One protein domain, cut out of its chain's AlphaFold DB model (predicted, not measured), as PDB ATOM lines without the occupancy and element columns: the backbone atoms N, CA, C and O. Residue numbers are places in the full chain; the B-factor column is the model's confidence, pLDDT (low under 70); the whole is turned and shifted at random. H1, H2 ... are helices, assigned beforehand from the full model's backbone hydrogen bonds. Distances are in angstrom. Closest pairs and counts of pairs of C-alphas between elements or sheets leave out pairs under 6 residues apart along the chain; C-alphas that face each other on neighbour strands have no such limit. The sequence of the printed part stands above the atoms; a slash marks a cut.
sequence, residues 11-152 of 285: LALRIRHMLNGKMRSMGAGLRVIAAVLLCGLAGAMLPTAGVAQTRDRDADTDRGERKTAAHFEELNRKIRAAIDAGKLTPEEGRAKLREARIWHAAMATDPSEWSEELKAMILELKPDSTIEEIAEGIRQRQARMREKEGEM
ATOM      1  N   LEU A  11       5.406 -21.053   7.642       43.84
ATOM      2  CA  LEU A  11       5.739 -20.784   9.040       43.84
ATOM      3  C   LEU A  11       6.912 -21.648   9.537       43.84
ATOM      4  O   LEU A  11       7.801 -21.141  10.220       43.84
ATOM      5  N   ALA A  12       6.984 -22.914   9.110       49.09
ATOM      6  CA  ALA A  12       8.134 -23.783   9.350       49.09
ATOM      7  C   ALA A  12       9.377 -23.254   8.622       49.09
ATOM      8  O   ALA A  12      10.466 -23.250   9.193       49.09
ATOM      9  N   LEU A  13       9.212 -22.704   7.415       48.44
ATOM     10  CA  LEU A  13      10.288 -22.047   6.668       48.44
ATOM     11  C   LEU A  13      10.776 -20.757   7.342       48.44
ATOM     12  O   LEU A  13      11.985 -20.566   7.445       48.44
ATOM     13  N   ARG A  14       9.885 -19.912   7.879       56.94
ATOM     14  CA  ARG A  14      10.264 -18.678   8.602       56.94
ATOM     15  C   ARG A  14      10.912 -18.951   9.959       56.94
ATOM     16  O   ARG A  14      11.909 -18.311  10.287       56.94
ATOM     17  N   ILE A  15      10.423 -19.941  10.707       53.84
ATOM     18  CA  ILE A  15      11.065 -20.402  11.948       53.84
ATOM     19  C   ILE A  15      12.432 -21.021  11.629       53.84
ATOM     20  O   ILE A  15      13.424 -20.691  12.276       53.84
ATOM     21  N   ARG A  16      12.530 -21.841  10.575       55.62
ATOM     22  CA  ARG A  16      13.800 -22.424  10.120       55.62
ATOM     23  C   ARG A  16      14.771 -21.348   9.614       55.62
ATOM     24  O   ARG A  16      15.967 -21.510   9.822       55.62
ATOM     25  N   HIS A  17      14.301 -20.235   9.042       51.19
ATOM     26  CA  HIS A  17      15.156 -19.114   8.620       51.19
ATOM     27  C   HIS A  17      15.626 -18.245   9.798       51.19
ATOM     28  O   HIS A  17      16.810 -17.912   9.866       51.19
ATOM     29  N   MET A  18      14.757 -17.958  10.777       45.44
ATOM     30  CA  MET A  18      15.159 -17.255  12.005       45.44
ATOM     31  C   MET A  18      16.110 -18.086  12.874       45.44
ATOM     32  O   MET A  18      17.021 -17.535  13.489       45.44
ATOM     33  N   LEU A  19      15.964 -19.414  12.876       48.31
ATOM     34  CA  LEU A  19      16.886 -20.314  13.569       48.31
ATOM     35  C   LEU A  19      18.192 -20.517  12.776       48.31
ATOM     36  O   LEU A  19      19.256 -20.511  13.383       48.31
ATOM     37  N   ASN A  20      18.172 -20.620  11.440       46.09
ATOM     38  CA  ASN A  20      19.400 -20.811  10.645       46.09
ATOM     39  C   ASN A  20      20.268 -19.552  10.499       46.09
ATOM     40  O   ASN A  20      21.467 -19.695  10.257       46.09
ATOM     41  N   GLY A  21      19.709 -18.348  10.653       41.25
ATOM     42  CA  GLY A  21      20.467 -17.099  10.519       41.25
ATOM     43  C   GLY A  21      21.471 -16.846  11.649       41.25
ATOM     44  O   GLY A  21      22.466 -16.161  11.433       41.25
ATOM     45  N   LYS A  22      21.251 -17.425  12.840       43.16
ATOM     46  CA  LYS A  22      22.080 -17.159  14.034       43.16
ATOM     47  C   LYS A  22      22.662 -18.409  14.713       43.16
ATOM     48  O   LYS A  22      23.362 -18.281  15.706       43.16
ATOM     49  N   MET A  23      22.430 -19.615  14.171       41.00
ATOM     50  CA  MET A  23      22.938 -20.893  14.722       41.00
ATOM     51  C   MET A  23      23.965 -21.627  13.848       41.00
ATOM     52  O   MET A  23      24.204 -22.816  14.054       41.00
ATOM     53  N   ARG A  24      24.626 -20.955  12.902       43.78
ATOM     54  CA  ARG A  24      25.742 -21.583  12.169       43.78
ATOM     55  C   ARG A  24      27.056 -21.680  12.962       43.78
ATOM     56  O   ARG A  24      27.994 -22.263  12.438       43.78
ATOM     57  N   SER A  25      27.121 -21.218  14.218       47.88
ATOM     58  CA  SER A  25      28.321 -21.386  15.066       47.88
ATOM     59  C   SER A  25      28.102 -22.108  16.404       47.88
ATOM     60  O   SER A  25      29.006 -22.127  17.231       47.88
ATOM     61  N   MET A  26      26.936 -22.715  16.654       45.03
ATOM     62  CA  MET A  26      26.632 -23.306  17.967       45.03
ATOM     63  C   MET A  26      26.541 -24.835  17.904       45.03
ATOM     64  O   MET A  26      25.633 -25.395  17.288       45.03
ATOM     65  N   GLY A  27      27.494 -25.505  18.562       45.66
ATOM     66  CA  GLY A  27      27.582 -26.964  18.664       45.66
ATOM     67  C   GLY A  27      26.435 -27.602  19.460       45.66
ATOM     68  O   GLY A  27      25.740 -26.944  20.237       45.66
ATOM     69  N   ALA A  28      26.242 -28.911  19.274       44.09
ATOM     70  CA  ALA A  28      25.118 -29.692  19.808       44.09
ATOM     71  C   ALA A  28      24.901 -29.563  21.333       44.09
ATOM     72  O   ALA A  28      23.764 -29.670  21.793       44.09
ATOM     73  N   GLY A  29      25.946 -29.247  22.109       39.31
ATOM     74  CA  GLY A  29      25.852 -29.016  23.555       39.31
ATOM     75  C   GLY A  29      24.983 -27.812  23.952       39.31
ATOM     76  O   GLY A  29      24.330 -27.837  24.994       39.31
ATOM     77  N   LEU A  30      24.881 -26.793  23.095       42.56
ATOM     78  CA  LEU A  30      24.205 -25.531  23.420       42.56
ATOM     79  C   LEU A  30      22.676 -25.608  23.261       42.56
ATOM     80  O   LEU A  30      21.932 -24.860  23.893       42.56
ATOM     81  N   ARG A  31      22.189 -26.587  22.487       47.09
ATOM     82  CA  ARG A  31      20.751 -26.869  22.319       47.09
ATOM     83  C   ARG A  31      20.143 -27.563  23.539       47.09
ATOM     84  O   ARG A  31      18.968 -27.370  23.830       47.09
ATOM     85  N   VAL A  32      20.948 -28.317  24.285       46.78
ATOM     86  CA  VAL A  32      20.529 -28.961  25.540       46.78
ATOM     87  C   VAL A  32      20.496 -27.944  26.692       46.78
ATOM     88  O   VAL A  32      19.626 -28.023  27.555       46.78
ATOM     89  N   ILE A  33      21.375 -26.937  26.671       44.94
ATOM     90  CA  ILE A  33      21.434 -25.855  27.674       44.94
ATOM     91  C   ILE A  33      20.170 -24.977  27.631       44.94
ATOM     92  O   ILE A  33      19.580 -24.691  28.673       44.94
ATOM     93  N   ALA A  34      19.670 -24.647  26.434       42.59
ATOM     94  CA  ALA A  34      18.420 -23.898  26.273       42.59
ATOM     95  C   ALA A  34      17.182 -24.653  26.807       42.59
ATOM     96  O   ALA A  34      16.252 -24.030  27.319       42.59
ATOM     97  N   ALA A  35      17.179 -25.989  26.732       41.72
ATOM     98  CA  ALA A  35      16.087 -26.819  27.241       41.72
ATOM     99  C   ALA A  35      16.098 -26.955  28.778       41.72
ATOM    100  O   ALA A  35      15.038 -27.064  29.387       41.72
ATOM    101  N   VAL A  36      17.273 -26.908  29.420       46.78
ATOM    102  CA  VAL A  36      17.412 -27.046  30.885       46.78
ATOM    103  C   VAL A  36      17.143 -25.725  31.620       46.78
ATOM    104  O   VAL A  36      16.505 -25.737  32.672       46.78
ATOM    105  N   LEU A  37      17.501 -24.575  31.033       47.38
ATOM    106  CA  LEU A  37      17.188 -23.238  31.574       47.38
ATOM    107  C   LEU A  37      15.678 -22.931  31.650       47.38
ATOM    108  O   LEU A  37      15.264 -22.012  32.362       47.38
ATOM    109  N   LEU A  38      14.852 -23.704  30.937       41.06
ATOM    110  CA  LEU A  38      13.390 -23.596  30.922       41.06
ATOM    111  C   LEU A  38      12.717 -24.366  32.079       41.06
ATOM    112  O   LEU A  38      11.554 -24.108  32.377       41.06
ATOM    113  N   CYS A  39      13.438 -25.259  32.770       40.22
ATOM    114  CA  CYS A  39      12.916 -26.052  33.893       40.22
ATOM    115  C   CYS A  39      13.243 -25.489  35.294       40.22
ATOM    116  O   CYS A  39      12.736 -26.015  36.280       40.22
ATOM    117  N   GLY A  40      14.053 -24.431  35.409       40.44
ATOM    118  CA  GLY A  40      14.483 -23.839  36.690       40.44
ATOM    119  C   GLY A  40      13.535 -22.781  37.278       40.44
ATOM    120  O   GLY A  40      14.003 -21.767  37.782       40.44
ATOM    121  N   LEU A  41      12.216 -22.959  37.157       40.78
ATOM    122  CA  LEU A  41      11.193 -22.011  37.628       40.78
ATOM    123  C   LEU A  41      10.213 -22.712  38.576       40.78
ATOM    124  O   LEU A  41       9.123 -23.096  38.165       40.78
ATOM    125  N   ALA A  42      10.605 -22.882  39.837       41.78
ATOM    126  CA  ALA A  42       9.674 -23.017  40.959       41.78
ATOM    127  C   ALA A  42      10.435 -22.843  42.281       41.78
ATOM    128  O   ALA A  42      10.981 -23.803  42.817       41.78
ATOM    129  N   GLY A  43      10.441 -21.620  42.807       44.78
ATOM    130  CA  GLY A  43      10.823 -21.347  44.192       44.78
ATOM    131  C   GLY A  43      11.915 -20.298  44.328       44.78
ATOM    132  O   GLY A  43      13.087 -20.645  44.244       44.78
ATOM    133  N   ALA A  44      11.501 -19.045  44.544       52.97
ATOM    134  CA  ALA A  44      11.936 -18.179  45.656       52.97
ATOM    135  C   ALA A  44      11.801 -16.676  45.298       52.97
ATOM    136  O   ALA A  44      12.347 -16.254  44.279       52.97
ATOM    137  N   MET A  45      11.119 -15.863  46.134       47.53
ATOM    138  CA  MET A  45      11.736 -14.915  47.109       47.53
ATOM    139  C   MET A  45      10.837 -13.708  47.559       47.53
ATOM    140  O   MET A  45      10.582 -12.828  46.736       47.53
ATOM    141  N   LEU A  46      10.541 -13.629  48.890       46.22
ATOM    142  CA  LEU A  46      10.679 -12.506  49.900       46.22
ATOM    143  C   LEU A  46       9.989 -11.106  49.684       46.22
ATOM    144  O   LEU A  46       9.533 -10.897  48.563       46.22
ATOM    145  N   PRO A  47       9.946 -10.079  50.621       50.28
ATOM    146  CA  PRO A  47      10.424  -9.866  52.030       50.28
ATOM    147  C   PRO A  47       9.447  -9.113  53.043       50.28
ATOM    148  O   PRO A  47       8.280  -8.874  52.762       50.28
ATOM    149  N   THR A  48       9.975  -8.753  54.241       38.38
ATOM    150  CA  THR A  48       9.527  -7.980  55.463       38.38
ATOM    151  C   THR A  48       8.679  -6.688  55.286       38.38
ATOM    152  O   THR A  48       8.864  -6.012  54.288       38.38
ATOM    153  N   ALA A  49       7.828  -6.180  56.210       35.25
ATOM    154  CA  ALA A  49       7.881  -6.066  57.686       35.25
ATOM    155  C   ALA A  49       6.487  -5.810  58.342       35.25
ATOM    156  O   ALA A  49       5.603  -5.245  57.705       35.25
ATOM    157  N   GLY A  50       6.326  -6.124  59.640       30.66
ATOM    158  CA  GLY A  50       5.189  -5.690  60.476       30.66
ATOM    159  C   GLY A  50       4.976  -6.575  61.712       30.66
ATOM    160  O   GLY A  50       4.837  -7.784  61.593       30.66
ATOM    161  N   VAL A  51       5.015  -5.991  62.907       41.41
ATOM    162  CA  VAL A  51       5.124  -6.650  64.223       41.41
ATOM    163  C   VAL A  51       3.925  -7.557  64.566       41.41
ATOM    164  O   VAL A  51       2.848  -7.036  64.829       41.41
ATOM    165  N   ALA A  52       4.131  -8.883  64.628       33.34
ATOM    166  CA  ALA A  52       3.611  -9.838  65.633       33.34
ATOM    167  C   ALA A  52       3.855 -11.305  65.189       33.34
ATOM    168  O   ALA A  52       3.718 -11.622  64.018       33.34
ATOM    169  N   GLN A  53       4.147 -12.194  66.151       35.91
ATOM    170  CA  GLN A  53       4.178 -13.675  66.067       35.91
ATOM    171  C   GLN A  53       5.455 -14.353  65.510       35.91
ATOM    172  O   GLN A  53       5.590 -14.697  64.341       35.91
ATOM    173  N   THR A  54       6.380 -14.667  66.421       41.84
ATOM    174  CA  THR A  54       7.640 -15.405  66.202       41.84
ATOM    175  C   THR A  54       7.472 -16.935  66.235       41.84
ATOM    176  O   THR A  54       8.223 -17.616  66.929       41.84
ATOM    177  N   ARG A  55       6.465 -17.505  65.560       43.62
ATOM    178  CA  ARG A  55       6.300 -18.978  65.523       43.62
ATOM    179  C   ARG A  55       6.046 -19.592  64.144       43.62
ATOM    180  O   ARG A  55       6.357 -20.763  63.976       43.62
ATOM    181  N   ASP A  56       5.593 -18.815  63.159       44.81
ATOM    182  CA  ASP A  56       5.311 -19.333  61.805       44.81
ATOM    183  C   ASP A  56       6.445 -19.104  60.788       44.81
ATOM    184  O   ASP A  56       6.505 -19.768  59.753       44.81
ATOM    185  N   ARG A  57       7.395 -18.208  61.080       41.81
ATOM    186  CA  ARG A  57       8.460 -17.817  60.137       41.81
ATOM    187  C   ARG A  57       9.527 -18.896  59.928       41.81
ATOM    188  O   ARG A  57      10.051 -19.051  58.824       41.81
ATOM    189  N   ASP A  58       9.818 -19.658  60.976       46.12
ATOM    190  CA  ASP A  58      10.836 -20.710  60.937       46.12
ATOM    191  C   ASP A  58      10.372 -21.898  60.080       46.12
ATOM    192  O   ASP A  58      11.166 -22.507  59.368       46.12
ATOM    193  N   ALA A  59       9.063 -22.177  60.067       49.88
ATOM    194  CA  ALA A  59       8.477 -23.275  59.303       49.88
ATOM    195  C   ALA A  59       8.472 -23.021  57.784       49.88
ATOM    196  O   ALA A  59       8.619 -23.964  57.003       49.88
ATOM    197  N   ASP A  60       8.300 -21.768  57.351       52.88
ATOM    198  CA  ASP A  60       8.288 -21.427  55.923       52.88
ATOM    199  C   ASP A  60       9.708 -21.327  55.340       52.88
ATOM    200  O   ASP A  60       9.960 -21.767  54.215       52.88
ATOM    201  N   THR A  61      10.668 -20.868  56.150       58.50
ATOM    202  CA  THR A  61      12.097 -20.847  55.791       58.50
ATOM    203  C   THR A  61      12.641 -22.271  55.628       58.50
ATOM    204  O   THR A  61      13.183 -22.610  54.575       58.50
ATOM    205  N   ASP A  62      12.378 -23.151  56.599       57.66
ATOM    206  CA  ASP A  62      12.745 -24.576  56.552       57.66
ATOM    207  C   ASP A  62      12.088 -25.301  55.359       57.66
ATOM    208  O   ASP A  62      12.704 -26.112  54.662       57.66
ATOM    209  N   ARG A  63      10.839 -24.953  55.023       54.91
ATOM    210  CA  ARG A  63      10.160 -25.480  53.829       54.91
ATOM    211  C   ARG A  63      10.837 -25.037  52.527       54.91
ATOM    212  O   ARG A  63      10.909 -25.839  51.591       54.91
ATOM    213  N   GLY A  64      11.290 -23.788  52.439       59.75
ATOM    214  CA  GLY A  64      12.018 -23.259  51.283       59.75
ATOM    215  C   GLY A  64      13.357 -23.965  51.073       59.75
ATOM    216  O   GLY A  64      13.630 -24.465  49.981       59.75
ATOM    217  N   GLU A  65      14.143 -24.105  52.139       65.62
ATOM    218  CA  GLU A  65      15.446 -24.777  52.110       65.62
ATOM    219  C   GLU A  65      15.334 -26.251  51.698       65.62
ATOM    220  O   GLU A  65      16.091 -26.723  50.844       65.62
ATOM    221  N   ARG A  66      14.322 -26.969  52.209       68.12
ATOM    222  CA  ARG A  66      14.041 -28.362  51.816       68.12
ATOM    223  C   ARG A  66      13.698 -28.501  50.332       68.12
ATOM    224  O   ARG A  66      14.123 -29.467  49.697       68.12
ATOM    225  N   LYS A  67      12.951 -27.550  49.756       74.69
ATOM    226  CA  LYS A  67      12.618 -27.554  48.319       74.69
ATOM    227  C   LYS A  67      13.863 -27.340  47.459       74.69
ATOM    228  O   LYS A  67      14.050 -28.062  46.480       74.69
ATOM    229  N   THR A  68      14.731 -26.407  47.846       73.25
ATOM    230  CA  THR A  68      16.003 -26.158  47.155       73.25
ATOM    231  C   THR A  68      16.924 -27.375  47.222       73.25
ATOM    232  O   THR A  68      17.475 -27.791  46.201       73.25
ATOM    233  N   ALA A  69      17.043 -28.003  48.394       75.94
ATOM    234  CA  ALA A  69      17.828 -29.223  48.568       75.94
ATOM    235  C   ALA A  69      17.315 -30.367  47.676       75.94
ATOM    236  O   ALA A  69      18.097 -30.962  46.933       75.94
ATOM    237  N   ALA A  70      16.000 -30.608  47.672       78.19
ATOM    238  CA  ALA A  70      15.377 -31.628  46.829       78.19
ATOM    239  C   ALA A  70      15.597 -31.363  45.328       78.19
ATOM    240  O   ALA A  70      15.867 -32.289  44.562       78.19
ATOM    241  N   HIS A  71      15.540 -30.096  44.901       78.88
ATOM    242  CA  HIS A  71      15.806 -29.718  43.513       78.88
ATOM    243  C   HIS A  71      17.239 -30.068  43.085       78.88
ATOM    244  O   HIS A  71      17.449 -30.690  42.038       78.88
ATOM    245  N   PHE A  72      18.236 -29.712  43.900       84.00
ATOM    246  CA  PHE A  72      19.630 -30.033  43.598       84.00
ATOM    247  C   PHE A  72      19.931 -31.529  43.712       84.00
ATOM    248  O   PHE A  72      20.753 -32.040  42.950       84.00
ATOM    249  N   GLU A  73      19.261 -32.255  44.605       87.69
ATOM    250  CA  GLU A  73      19.357 -33.713  44.678       87.69
ATOM    251  C   GLU A  73      18.830 -34.372  43.397       87.69
ATOM    252  O   GLU A  73      19.503 -35.219  42.799       87.69
ATOM    253  N   GLU A  74      17.671 -33.929  42.903       87.69
ATOM    254  CA  GLU A  74      17.120 -34.411  41.640       87.69
ATOM    255  C   GLU A  74      18.049 -34.101  40.458       87.69
ATOM    256  O   GLU A  74      18.280 -34.971  39.608       87.69
ATOM    257  N   LEU A  75      18.593 -32.883  40.394       84.50
ATOM    258  CA  LEU A  75      19.543 -32.487  39.357       84.50
ATOM    259  C   LEU A  75      20.809 -33.354  39.405       84.50
ATOM    260  O   LEU A  75      21.230 -33.881  38.375       84.50
ATOM    261  N   ASN A  76      21.372 -33.568  40.595       89.44
ATOM    262  CA  ASN A  76      22.530 -34.436  40.800       89.44
ATOM    263  C   ASN A  76      22.260 -35.870  40.346       89.44
ATOM    264  O   ASN A  76      23.092 -36.471  39.666       89.44
ATOM    265  N   ARG A  77      21.083 -36.411  40.668       94.69
ATOM    266  CA  ARG A  77      20.664 -37.742  40.218       94.69
ATOM    267  C   ARG A  77      20.619 -37.830  38.690       94.69
ATOM    268  O   ARG A  77      21.124 -38.797  38.127       94.69
ATOM    269  N   LYS A  78      20.062 -36.820  38.011       91.06
ATOM    270  CA  LYS A  78      20.009 -36.769  36.536       91.06
ATOM    271  C   LYS A  78      21.400 -36.666  35.913       91.06
ATOM    272  O   LYS A  78      21.667 -37.342  34.923       91.06
ATOM    273  N   ILE A  79      22.279 -35.852  36.496       87.31
ATOM    274  CA  ILE A  79      23.667 -35.710  36.041       87.31
ATOM    275  C   ILE A  79      24.411 -37.043  36.170       87.31
ATOM    276  O   ILE A  79      25.033 -37.474  35.204       87.31
ATOM    277  N   ARG A  80      24.291 -37.736  37.312       93.31
ATOM    278  CA  ARG A  80      24.892 -39.068  37.511       93.31
ATOM    279  C   ARG A  80      24.390 -40.081  36.489       93.31
ATOM    280  O   ARG A  80      25.197 -40.685  35.800       93.31
ATOM    281  N   ALA A  81      23.074 -40.168  36.295       92.94
ATOM    282  CA  ALA A  81      22.500 -41.072  35.299       92.94
ATOM    283  C   ALA A  81      22.991 -40.774  33.867       92.94
ATOM    284  O   ALA A  81      23.159 -41.689  33.065       92.94
ATOM    285  N   ALA A  82      23.228 -39.503  33.525       89.06
ATOM    286  CA  ALA A  82      23.790 -39.129  32.230       89.06
ATOM    287  C   ALA A  82      25.271 -39.522  32.093       89.06
ATOM    288  O   ALA A  82      25.679 -39.917  31.001       89.06
ATOM    289  N   ILE A  83      26.043 -39.446  33.183       92.81
ATOM    290  CA  ILE A  83      27.437 -39.910  33.240       92.81
ATOM    291  C   ILE A  83      27.502 -41.428  33.082       92.81
ATOM    292  O   ILE A  83      28.226 -41.916  32.220       92.81
ATOM    293  N   ASP A  84      26.689 -42.164  33.840       95.44
ATOM    294  CA  ASP A  84      26.630 -43.628  33.778       95.44
ATOM    295  C   ASP A  84      26.202 -44.115  32.385       95.44
ATOM    296  O   ASP A  84      26.685 -45.127  31.884       95.44
ATOM    297  N   ALA A  85      25.329 -43.356  31.717       93.69
ATOM    298  CA  ALA A  85      24.913 -43.619  30.343       93.69
ATOM    299  C   ALA A  85      25.936 -43.174  29.275       93.69
ATOM    300  O   ALA A  85      25.634 -43.274  28.085       93.69
ATOM    301  N   GLY A  86      27.091 -42.619  29.661       91.12
ATOM    302  CA  GLY A  86      28.117 -42.107  28.744       91.12
ATOM    303  C   GLY A  86      27.686 -40.885  27.920       91.12
ATOM    304  O   GLY A  86      28.336 -40.538  26.940       91.12
ATOM    305  N   LYS A  87      26.578 -40.230  28.292       95.12
ATOM    306  CA  LYS A  87      26.037 -39.039  27.608       95.12
ATOM    307  C   LYS A  87      26.689 -37.741  28.076       95.12
ATOM    308  O   LYS A  87      26.428 -36.689  27.497       95.12
ATOM    309  N   LEU A  88      27.447 -37.810  29.164       91.38
ATOM    310  CA  LEU A  88      28.097 -36.685  29.809       91.38
ATOM    311  C   LEU A  88      29.381 -37.172  30.475       91.38
ATOM    312  O   LEU A  88      29.397 -38.241  31.083       91.38
ATOM    313  N   THR A  89      30.445 -36.387  30.419       96.69
ATOM    314  CA  THR A  89      31.639 -36.669  31.217       96.69
ATOM    315  C   THR A  89      31.444 -36.214  32.673       96.69
ATOM    316  O   THR A  89      30.633 -35.323  32.955       96.69
ATOM    317  N   PRO A  90      32.206 -36.766  33.636       94.94
ATOM    318  CA  PRO A  90      32.188 -36.277  35.014       94.94
ATOM    319  C   PRO A  90      32.517 -34.783  35.143       94.94
ATOM    320  O   PRO A  90      31.965 -34.102  36.007       94.94
ATOM    321  N   GLU A  91      33.400 -34.261  34.291       93.06
ATOM    322  CA  GLU A  91      33.775 -32.843  34.263       93.06
ATOM    323  C   GLU A  91      32.626 -31.960  33.794       93.06
ATOM    324  O   GLU A  91      32.277 -30.992  34.471       93.06
ATOM    325  N   GLU A  92      31.967 -32.342  32.702       88.50
ATOM    326  CA  GLU A  92      30.776 -31.645  32.216       88.50
ATOM    327  C   GLU A  92      29.628 -31.709  33.237       88.50
ATOM    328  O   GLU A  92      28.887 -30.740  33.404       88.50
ATOM    329  N   GLY A  93      29.497 -32.818  33.973       90.75
ATOM    330  CA  GLY A  93      28.555 -32.939  35.088       90.75
ATOM    331  C   GLY A  93      28.832 -31.950  36.216       90.75
ATOM    332  O   GLY A  93      27.917 -31.256  36.667       90.75
ATOM    333  N   ARG A  94      30.096 -31.832  36.640       91.19
ATOM    334  CA  ARG A  94      30.515 -30.845  37.649       91.19
ATOM    335  C   ARG A  94      30.276 -29.414  37.172       91.19
ATOM    336  O   ARG A  94      29.748 -28.608  37.937       91.19
ATOM    337  N   ALA A  95      30.601 -29.116  35.915       89.31
ATOM    338  CA  ALA A  95      30.376 -27.802  35.318       89.31
ATOM    339  C   ALA A  95      28.885 -27.429  35.307       89.31
ATOM    340  O   ALA A  95      28.524 -26.342  35.751       89.31
ATOM    341  N   LYS A  96      28.004 -28.360  34.912       88.19
ATOM    342  CA  LYS A  96      26.544 -28.152  34.934       88.19
ATOM    343  C   LYS A  96      26.003 -27.878  36.331       88.19
ATOM    344  O   LYS A  96      25.135 -27.026  36.499       88.19
ATOM    345  N   LEU A  97      26.504 -28.592  37.337       88.81
ATOM    346  CA  LEU A  97      26.091 -28.360  38.717       88.81
ATOM    347  C   LEU A  97      26.569 -26.992  39.223       88.81
ATOM    348  O   LEU A  97      25.809 -26.295  39.893       88.81
ATOM    349  N   ARG A  98      27.804 -26.591  38.887       92.25
ATOM    350  CA  ARG A  98      28.334 -25.259  39.219       92.25
ATOM    351  C   ARG A  98      27.483 -24.160  38.585       92.25
ATOM    352  O   ARG A  98      27.036 -23.266  39.294       92.25
ATOM    353  N   GLU A  99      27.219 -24.264  37.286       91.00
ATOM    354  CA  GLU A  99      26.373 -23.325  36.543       91.00
ATOM    355  C   GLU A  99      24.986 -23.189  37.189       91.00
ATOM    356  O   GLU A  99      24.534 -22.078  37.460       91.00
ATOM    357  N   ALA A 100      24.337 -24.311  37.519       87.75
ATOM    358  CA  ALA A 100      23.027 -24.300  38.168       87.75
ATOM    359  C   ALA A 100      23.042 -23.582  39.528       87.75
ATOM    360  O   ALA A 100      22.109 -22.848  39.848       87.75
ATOM    361  N   ARG A 101      24.106 -23.756  40.323       89.50
ATOM    362  CA  ARG A 101      24.255 -23.075  41.619       89.50
ATOM    363  C   ARG A 101      24.454 -21.570  41.466       89.50
ATOM    364  O   ARG A 101      23.862 -20.816  42.232       89.50
ATOM    365  N   ILE A 102      25.244 -21.143  40.480       91.31
ATOM    366  CA  ILE A 102      25.475 -19.720  40.194       91.31
ATOM    367  C   ILE A 102      24.162 -19.047  39.785       91.31
ATOM    368  O   ILE A 102      23.787 -18.036  40.371       91.31
ATOM    369  N   TRP A 103      23.412 -19.641  38.852       92.88
ATOM    370  CA  TRP A 103      22.124 -19.082  38.432       92.88
ATOM    371  C   TRP A 103      21.067 -19.112  39.536       92.88
ATOM    372  O   TRP A 103      20.272 -18.180  39.634       92.88
ATOM    373  N   HIS A 104      21.065 -20.138  40.390       88.12
ATOM    374  CA  HIS A 104      20.199 -20.165  41.565       88.12
ATOM    375  C   HIS A 104      20.519 -19.008  42.520       88.12
ATOM    376  O   HIS A 104      19.605 -18.313  42.952       88.12
ATOM    377  N   ALA A 105      21.799 -18.772  42.828       87.50
ATOM    378  CA  ALA A 105      22.217 -17.642  43.659       87.50
ATOM    379  C   ALA A 105      21.831 -16.295  43.024       87.50
ATOM    380  O   ALA A 105      21.251 -15.446  43.692       87.50
ATOM    381  N   ALA A 106      22.055 -16.135  41.716       90.38
ATOM    382  CA  ALA A 106      21.671 -14.932  40.980       90.38
ATOM    383  C   ALA A 106      20.156 -14.659  41.032       90.38
ATOM    384  O   ALA A 106      19.740 -13.517  41.175       90.38
ATOM    385  N   MET A 107      19.326 -15.702  40.935       87.81
ATOM    386  CA  MET A 107      17.863 -15.594  41.018       87.81
ATOM    387  C   MET A 107      17.352 -15.327  42.437       87.81
ATOM    388  O   MET A 107      16.296 -14.717  42.595       87.81
ATOM    389  N   ALA A 108      18.072 -15.814  43.446       86.25
ATOM    390  CA  ALA A 108      17.728 -15.709  44.859       86.25
ATOM    391  C   ALA A 108      18.039 -14.325  45.453       86.25
ATOM    392  O   ALA A 108      17.404 -13.912  46.418       86.25
ATOM    393  N   THR A 109      19.006 -13.607  44.892       87.50
ATOM    394  CA  THR A 109      19.454 -12.313  45.414       87.50
ATOM    395  C   THR A 109      19.003 -11.189  44.488       87.50
ATOM    396  O   THR A 109      19.009 -11.353  43.264       87.50
ATOM    397  N   ASP A 110      18.617 -10.041  45.050       89.44
ATOM    398  CA  ASP A 110      18.370  -8.850  44.238       89.44
ATOM    399  C   ASP A 110      19.650  -8.491  43.456       89.44
ATOM    400  O   ASP A 110      20.735  -8.491  44.045       89.44
ATOM    401  N   PRO A 111      19.581  -8.196  42.145       93.44
ATOM    402  CA  PRO A 111      20.784  -7.904  41.371       93.44
ATOM    403  C   PRO A 111      21.618  -6.716  41.867       93.44
ATOM    404  O   PRO A 111      22.822  -6.678  41.612       93.44
ATOM    405  N   SER A 112      21.017  -5.771  42.600       91.19
ATOM    406  CA  SER A 112      21.747  -4.676  43.254       91.19
ATOM    407  C   SER A 112      22.589  -5.132  44.453       91.19
ATOM    408  O   SER A 112      23.546  -4.452  44.819       91.19
ATOM    409  N   GLU A 113      22.290  -6.305  45.016       94.19
ATOM    410  CA  GLU A 113      22.961  -6.900  46.178       94.19
ATOM    411  C   GLU A 113      23.945  -8.022  45.798       94.19
ATOM    412  O   GLU A 113      24.516  -8.683  46.668       94.19
ATOM    413  N   TRP A 114      24.173  -8.272  44.503       96.50
ATOM    414  CA  TRP A 114      25.136  -9.288  44.074       96.50
ATOM    415  C   TRP A 114      26.562  -8.931  44.496       96.50
ATOM    416  O   TRP A 114      27.060  -7.839  44.213       96.50
ATOM    417  N   SER A 115      27.255  -9.900  45.100       96.81
ATOM    418  CA  SER A 115      28.682  -9.778  45.393       96.81
ATOM    419  C   SER A 115      29.510  -9.707  44.106       96.81
ATOM    420  O   SER A 115      29.127 -10.257  43.070       96.81
ATOM    421  N   GLU A 116      30.685  -9.081  44.175       96.88
ATOM    422  CA  GLU A 116      31.621  -9.033  43.039       96.88
ATOM    423  C   GLU A 116      32.059 -10.436  42.591       96.88
ATOM    424  O   GLU A 116      32.232 -10.686  41.401       96.88
ATOM    425  N   GLU A 117      32.154 -11.382  43.527       97.00
ATOM    426  CA  GLU A 117      32.428 -12.788  43.225       97.00
ATOM    427  C   GLU A 117      31.301 -13.420  42.394       97.00
ATOM    428  O   GLU A 117      31.560 -14.077  41.384       97.00
ATOM    429  N   LEU A 118      30.038 -13.189  42.769       95.25
ATOM    430  CA  LEU A 118      28.892 -13.693  42.017       95.25
ATOM    431  C   LEU A 118      28.821 -13.059  40.624       95.25
ATOM    432  O   LEU A 118      28.601 -13.770  39.645       95.25
ATOM    433  N   LYS A 119      29.077 -11.750  40.516       96.25
ATOM    434  CA  LYS A 119      29.172 -11.049  39.227       96.25
ATOM    435  C   LYS A 119      30.258 -11.666  38.339       96.25
ATOM    436  O   LYS A 119      29.983 -11.995  37.187       96.25
ATOM    437  N   ALA A 120      31.456 -11.896  38.874       97.06
ATOM    438  CA  ALA A 120      32.546 -12.527  38.133       97.06
ATOM    439  C   ALA A 120      32.166 -13.934  37.644       97.06
ATOM    440  O   ALA A 120      32.313 -14.234  36.461       97.06
ATOM    441  N   MET A 121      31.587 -14.768  38.514       96.56
ATOM    442  CA  MET A 121      31.123 -16.111  38.144       96.56
ATOM    443  C   MET A 121      30.027 -16.097  37.067       96.56
ATOM    444  O   MET A 121      29.995 -16.974  36.207       96.56
ATOM    445  N   ILE A 122      29.124 -15.116  37.094       94.44
ATOM    446  CA  ILE A 122      28.097 -14.938  36.060       94.44
ATOM    447  C   ILE A 122      28.743 -14.568  34.715       94.44
ATOM    448  O   ILE A 122      28.366 -15.132  33.685       94.44
ATOM    449  N   LEU A 123      29.734 -13.671  34.712       95.12
ATOM    450  CA  LEU A 123      30.464 -13.292  33.496       95.12
ATOM    451  C   LEU A 123      31.316 -14.437  32.942       95.12
ATOM    452  O   LEU A 123      31.399 -14.580  31.728       95.12
ATOM    453  N   GLU A 124      31.885 -15.301  33.788       94.19
ATOM    454  CA  GLU A 124      32.557 -16.526  33.323       94.19
ATOM    455  C   GLU A 124      31.612 -17.427  32.513       94.19
ATOM    456  O   GLU A 124      32.024 -18.039  31.529       94.19
ATOM    457  N   LEU A 125      30.341 -17.512  32.917       92.75
ATOM    458  CA  LEU A 125      29.329 -18.304  32.213       92.75
ATOM    459  C   LEU A 125      28.820 -17.613  30.944       92.75
ATOM    460  O   LEU A 125      28.406 -18.286  29.997       92.75
ATOM    461  N   LYS A 126      28.809 -16.276  30.925       93.00
ATOM    462  CA  LYS A 126      28.294 -15.472  29.814       93.00
ATOM    463  C   LYS A 126      29.234 -14.293  29.511       93.00
ATOM    464  O   LYS A 126      28.869 -13.149  29.782       93.00
ATOM    465  N   PRO A 127      30.414 -14.563  28.921       91.12
ATOM    466  CA  PRO A 127      31.445 -13.543  28.715       91.12
ATOM    467  C   PRO A 127      31.032 -12.461  27.708       91.12
ATOM    468  O   PRO A 127      31.503 -11.333  27.789       91.12
ATOM    469  N   ASP A 128      30.107 -12.780  26.800       92.06
ATOM    470  CA  ASP A 128      29.605 -11.864  25.765       92.06
ATOM    471  C   ASP A 128      28.454 -10.966  26.261       92.06
ATOM    472  O   ASP A 128      27.591 -10.549  25.485       92.06
ATOM    473  N   SER A 129      28.332 -10.740  27.567       92.00
ATOM    474  CA  SER A 129      27.251  -9.936  28.143       92.00
ATOM    475  C   SER A 129      27.732  -9.091  29.296       92.00
ATOM    476  O   SER A 129      28.740  -9.381  29.933       92.00
ATOM    477  N   THR A 130      26.982  -8.036  29.573       95.62
ATOM    478  CA  THR A 130      27.246  -7.170  30.716       95.62
ATOM    479  C   THR A 130      26.471  -7.639  31.944       95.62
ATOM    480  O   THR A 130      25.408  -8.256  31.840       95.62
ATOM    481  N   ILE A 131      26.984  -7.304  33.132       94.62
ATOM    482  CA  ILE A 131      26.261  -7.539  34.389       94.62
ATOM    483  C   ILE A 131      24.899  -6.853  34.371       94.62
ATOM    484  O   ILE A 131      23.934  -7.447  34.836       94.62
ATOM    485  N   GLU A 132      24.800  -5.655  33.794       94.06
ATOM    486  CA  GLU A 132      23.550  -4.897  33.776       94.06
ATOM    487  C   GLU A 132      22.476  -5.561  32.902       94.06
ATOM    488  O   GLU A 132      21.332  -5.694  33.325       94.06
ATOM    489  N   GLU A 133      22.838  -6.068  31.719       91.50
ATOM    490  CA  GLU A 133      21.902  -6.815  30.863       91.50
ATOM    491  C   GLU A 133      21.389  -8.088  31.548       91.50
ATOM    492  O   GLU A 133      20.214  -8.449  31.428       91.50
ATOM    493  N   ILE A 134      22.266  -8.781  32.281       93.19
ATOM    494  CA  ILE A 134      21.901  -9.996  33.013       93.19
ATOM    495  C   ILE A 134      21.029  -9.643  34.223       93.19
ATOM    496  O   ILE A 134      19.997 -10.281  34.430       93.19
ATOM    497  N   ALA A 135      21.404  -8.615  34.985       95.12
ATOM    498  CA  ALA A 135      20.646  -8.098  36.117       95.12
ATOM    499  C   ALA A 135      19.227  -7.705  35.697       95.12
ATOM    500  O   ALA A 135      18.259  -8.126  36.330       95.12
ATOM    501  N   GLU A 136      19.084  -6.990  34.581       92.44
ATOM    502  CA  GLU A 136      17.784  -6.614  34.034       92.44
ATOM    503  C   GLU A 136      16.948  -7.838  33.635       92.44
ATOM    504  O   GLU A 136      15.772  -7.945  33.991       92.44
ATOM    505  N   GLY A 137      17.563  -8.825  32.979       90.62
ATOM    506  CA  GLY A 137      16.893 -10.085  32.659       90.62
ATOM    507  C   GLY A 137      16.403 -10.846  33.900       90.62
ATOM    508  O   GLY A 137      15.312 -11.433  33.876       90.62
ATOM    509  N   ILE A 138      17.177 -10.822  34.990       91.38
ATOM    510  CA  ILE A 138      16.798 -11.422  36.274       91.38
ATOM    511  C   ILE A 138      15.660 -10.632  36.925       91.38
ATOM    512  O   ILE A 138      14.663 -11.253  37.296       91.38
ATOM    513  N   ARG A 139      15.728  -9.294  36.971       89.81
ATOM    514  CA  ARG A 139      14.646  -8.437  37.495       89.81
ATOM    515  C   ARG A 139      13.324  -8.705  36.783       89.81
ATOM    516  O   ARG A 139      12.314  -8.963  37.433       89.81
ATOM    517  N   GLN A 140      13.326  -8.755  35.451       85.50
ATOM    518  CA  GLN A 140      12.125  -9.074  34.666       85.50
ATOM    519  C   GLN A 140      11.592 -10.479  34.955       85.50
ATOM    520  O   GLN A 140      10.381 -10.717  34.977       85.50
ATOM    521  N   ARG A 141      12.487 -11.451  35.155       84.12
ATOM    522  CA  ARG A 141      12.091 -12.817  35.500       84.12
ATOM    523  C   ARG A 141      11.498 -12.890  36.908       84.12
ATOM    524  O   ARG A 141      10.462 -13.531  37.059       84.12
ATOM    525  N   GLN A 142      12.099 -12.225  37.891       82.19
ATOM    526  CA  GLN A 142      11.579 -12.117  39.256       82.19
ATOM    527  C   GLN A 142      10.220 -11.402  39.277       82.19
ATOM    528  O   GLN A 142       9.286 -11.899  39.898       82.19
ATOM    529  N   ALA A 143      10.063 -10.302  38.536       80.50
ATOM    530  CA  ALA A 143       8.800  -9.569  38.438       80.50
ATOM    531  C   ALA A 143       7.662 -10.444  37.889       80.50
ATOM    532  O   ALA A 143       6.604 -10.528  38.506       80.50
ATOM    533  N   ARG A 144       7.901 -11.185  36.797       78.00
ATOM    534  CA  ARG A 144       6.914 -12.144  36.261       78.00
ATOM    535  C   ARG A 144       6.581 -13.274  37.234       78.00
ATOM    536  O   ARG A 144       5.474 -13.801  37.202       78.00
ATOM    537  N   MET A 145       7.543 -13.694  38.052       71.38
ATOM    538  CA  MET A 145       7.298 -14.701  39.086       71.38
ATOM    539  C   MET A 145       6.408 -14.144  40.191       71.38
ATOM    540  O   MET A 145       5.435 -14.796  40.545       71.38
ATOM    541  N   ARG A 146       6.673 -12.919  40.654       71.31
ATOM    542  CA  ARG A 146       5.842 -12.225  41.649       71.31
ATOM    543  C   ARG A 146       4.429 -11.956  41.146       71.31
ATOM    544  O   ARG A 146       3.479 -12.137  41.893       71.31
ATOM    545  N   GLU A 147       4.283 -11.575  39.881       66.38
ATOM    546  CA  GLU A 147       2.978 -11.407  39.236       66.38
ATOM    547  C   GLU A 147       2.189 -12.724  39.239       66.38
ATOM    548  O   GLU A 147       1.053 -12.759  39.700       66.38
ATOM    549  N   LYS A 148       2.818 -13.834  38.833       62.47
ATOM    550  CA  LYS A 148       2.193 -15.166  38.868       62.47
ATOM    551  C   LYS A 148       1.907 -15.680  40.274       62.47
ATOM    552  O   LYS A 148       0.942 -16.412  40.460       62.47
ATOM    553  N   GLU A 149       2.753 -15.358  41.246       56.84
ATOM    554  CA  GLU A 149       2.514 -15.688  42.652       56.84
ATOM    555  C   GLU A 149       1.356 -14.862  43.223       56.84
ATOM    556  O   GLU A 149       0.544 -15.413  43.956       56.84
ATOM    557  N   GLY A 150       1.211 -13.593  42.824       54.22
ATOM    558  CA  GLY A 150       0.053 -12.761  43.163       54.22
ATOM    559  C   GLY A 150      -1.242 -13.181  42.455       54.22
ATOM    560  O   GLY A 150      -2.327 -13.011  43.005       54.22
ATOM    561  N   GLU A 151      -1.137 -13.764  41.258       52.56
ATOM    562  CA  GLU A 151      -2.257 -14.363  40.517       52.56
ATOM    563  C   GLU A 151      -2.645 -15.753  41.061       52.56
ATOM    564  O   GLU A 151      -3.755 -16.244  40.836       52.56
ATOM    565  N   MET A 152      -1.757 -16.395  41.827       51.44
ATOM    566  CA  MET A 152      -2.066 -17.630  42.530       51.44
ATOM    567  C   MET A 152      -3.035 -17.299  43.666       51.44
ATOM    568  O   MET A 152      -2.654 -16.699  44.666       51.44
TER     569      MET A 152
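AT A GLANCE: This is residues 11 to 152 of the 285 residues of an uncharacterized protein of Gemmatimonadetes bacterium (UniProt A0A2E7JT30). H3 and H4 form a helical hairpin; H5 packs on H4, and H6 crosses H4's far end. Residues 11 to 22 stick out at one end of the longest axis, residues 47 to 63 at the other. The printed part, 142 residues with six named helices and no named strand, is all helix and loose, radius of gyration of the C-alphas 18.5 A, spanning 59 by 36 by 35 A.

IN THESE COORDINATES: Find C-alpha 11 at (5.739, -20.784, 9.040); there H1, residues 11 to 20, begins. Next come H2, 29 to 36; H3, 57 to 84, 41.1 A long; H4, 90 to 108, 27.0 A; H5, 116 to 125; and H6, 131 to 151, 30.0 A, ending at C-alpha 151 (-2.257, -14.363, 40.517).

HOW THE PARTS SIT: H1 and H2 touch no helix. H3 touches H4 with residues 75 to 83 alone, opposite ways at a shallow tilt of 24 degrees; closest are C-alphas 79 and 93, 5.7 A. H4 touches H5 at a steep tilt of 49 degrees; closest are C-alphas 102 and 122, 6.8 A. H6 only just touches H4, with 3 pairs of C-alphas within 8 A; closest are 107 and 138, 6.4 A. Every O i to N i+4 pair is within hydrogen-bond range in H1, H3, H4, H5 and H6, and 2 of 4 in H2.

THE WHOLE: The printed part has no cut. Residues 37 to 56 are the long link; pLDDT is under 70 in residues 11 to 66 and 147 to 152.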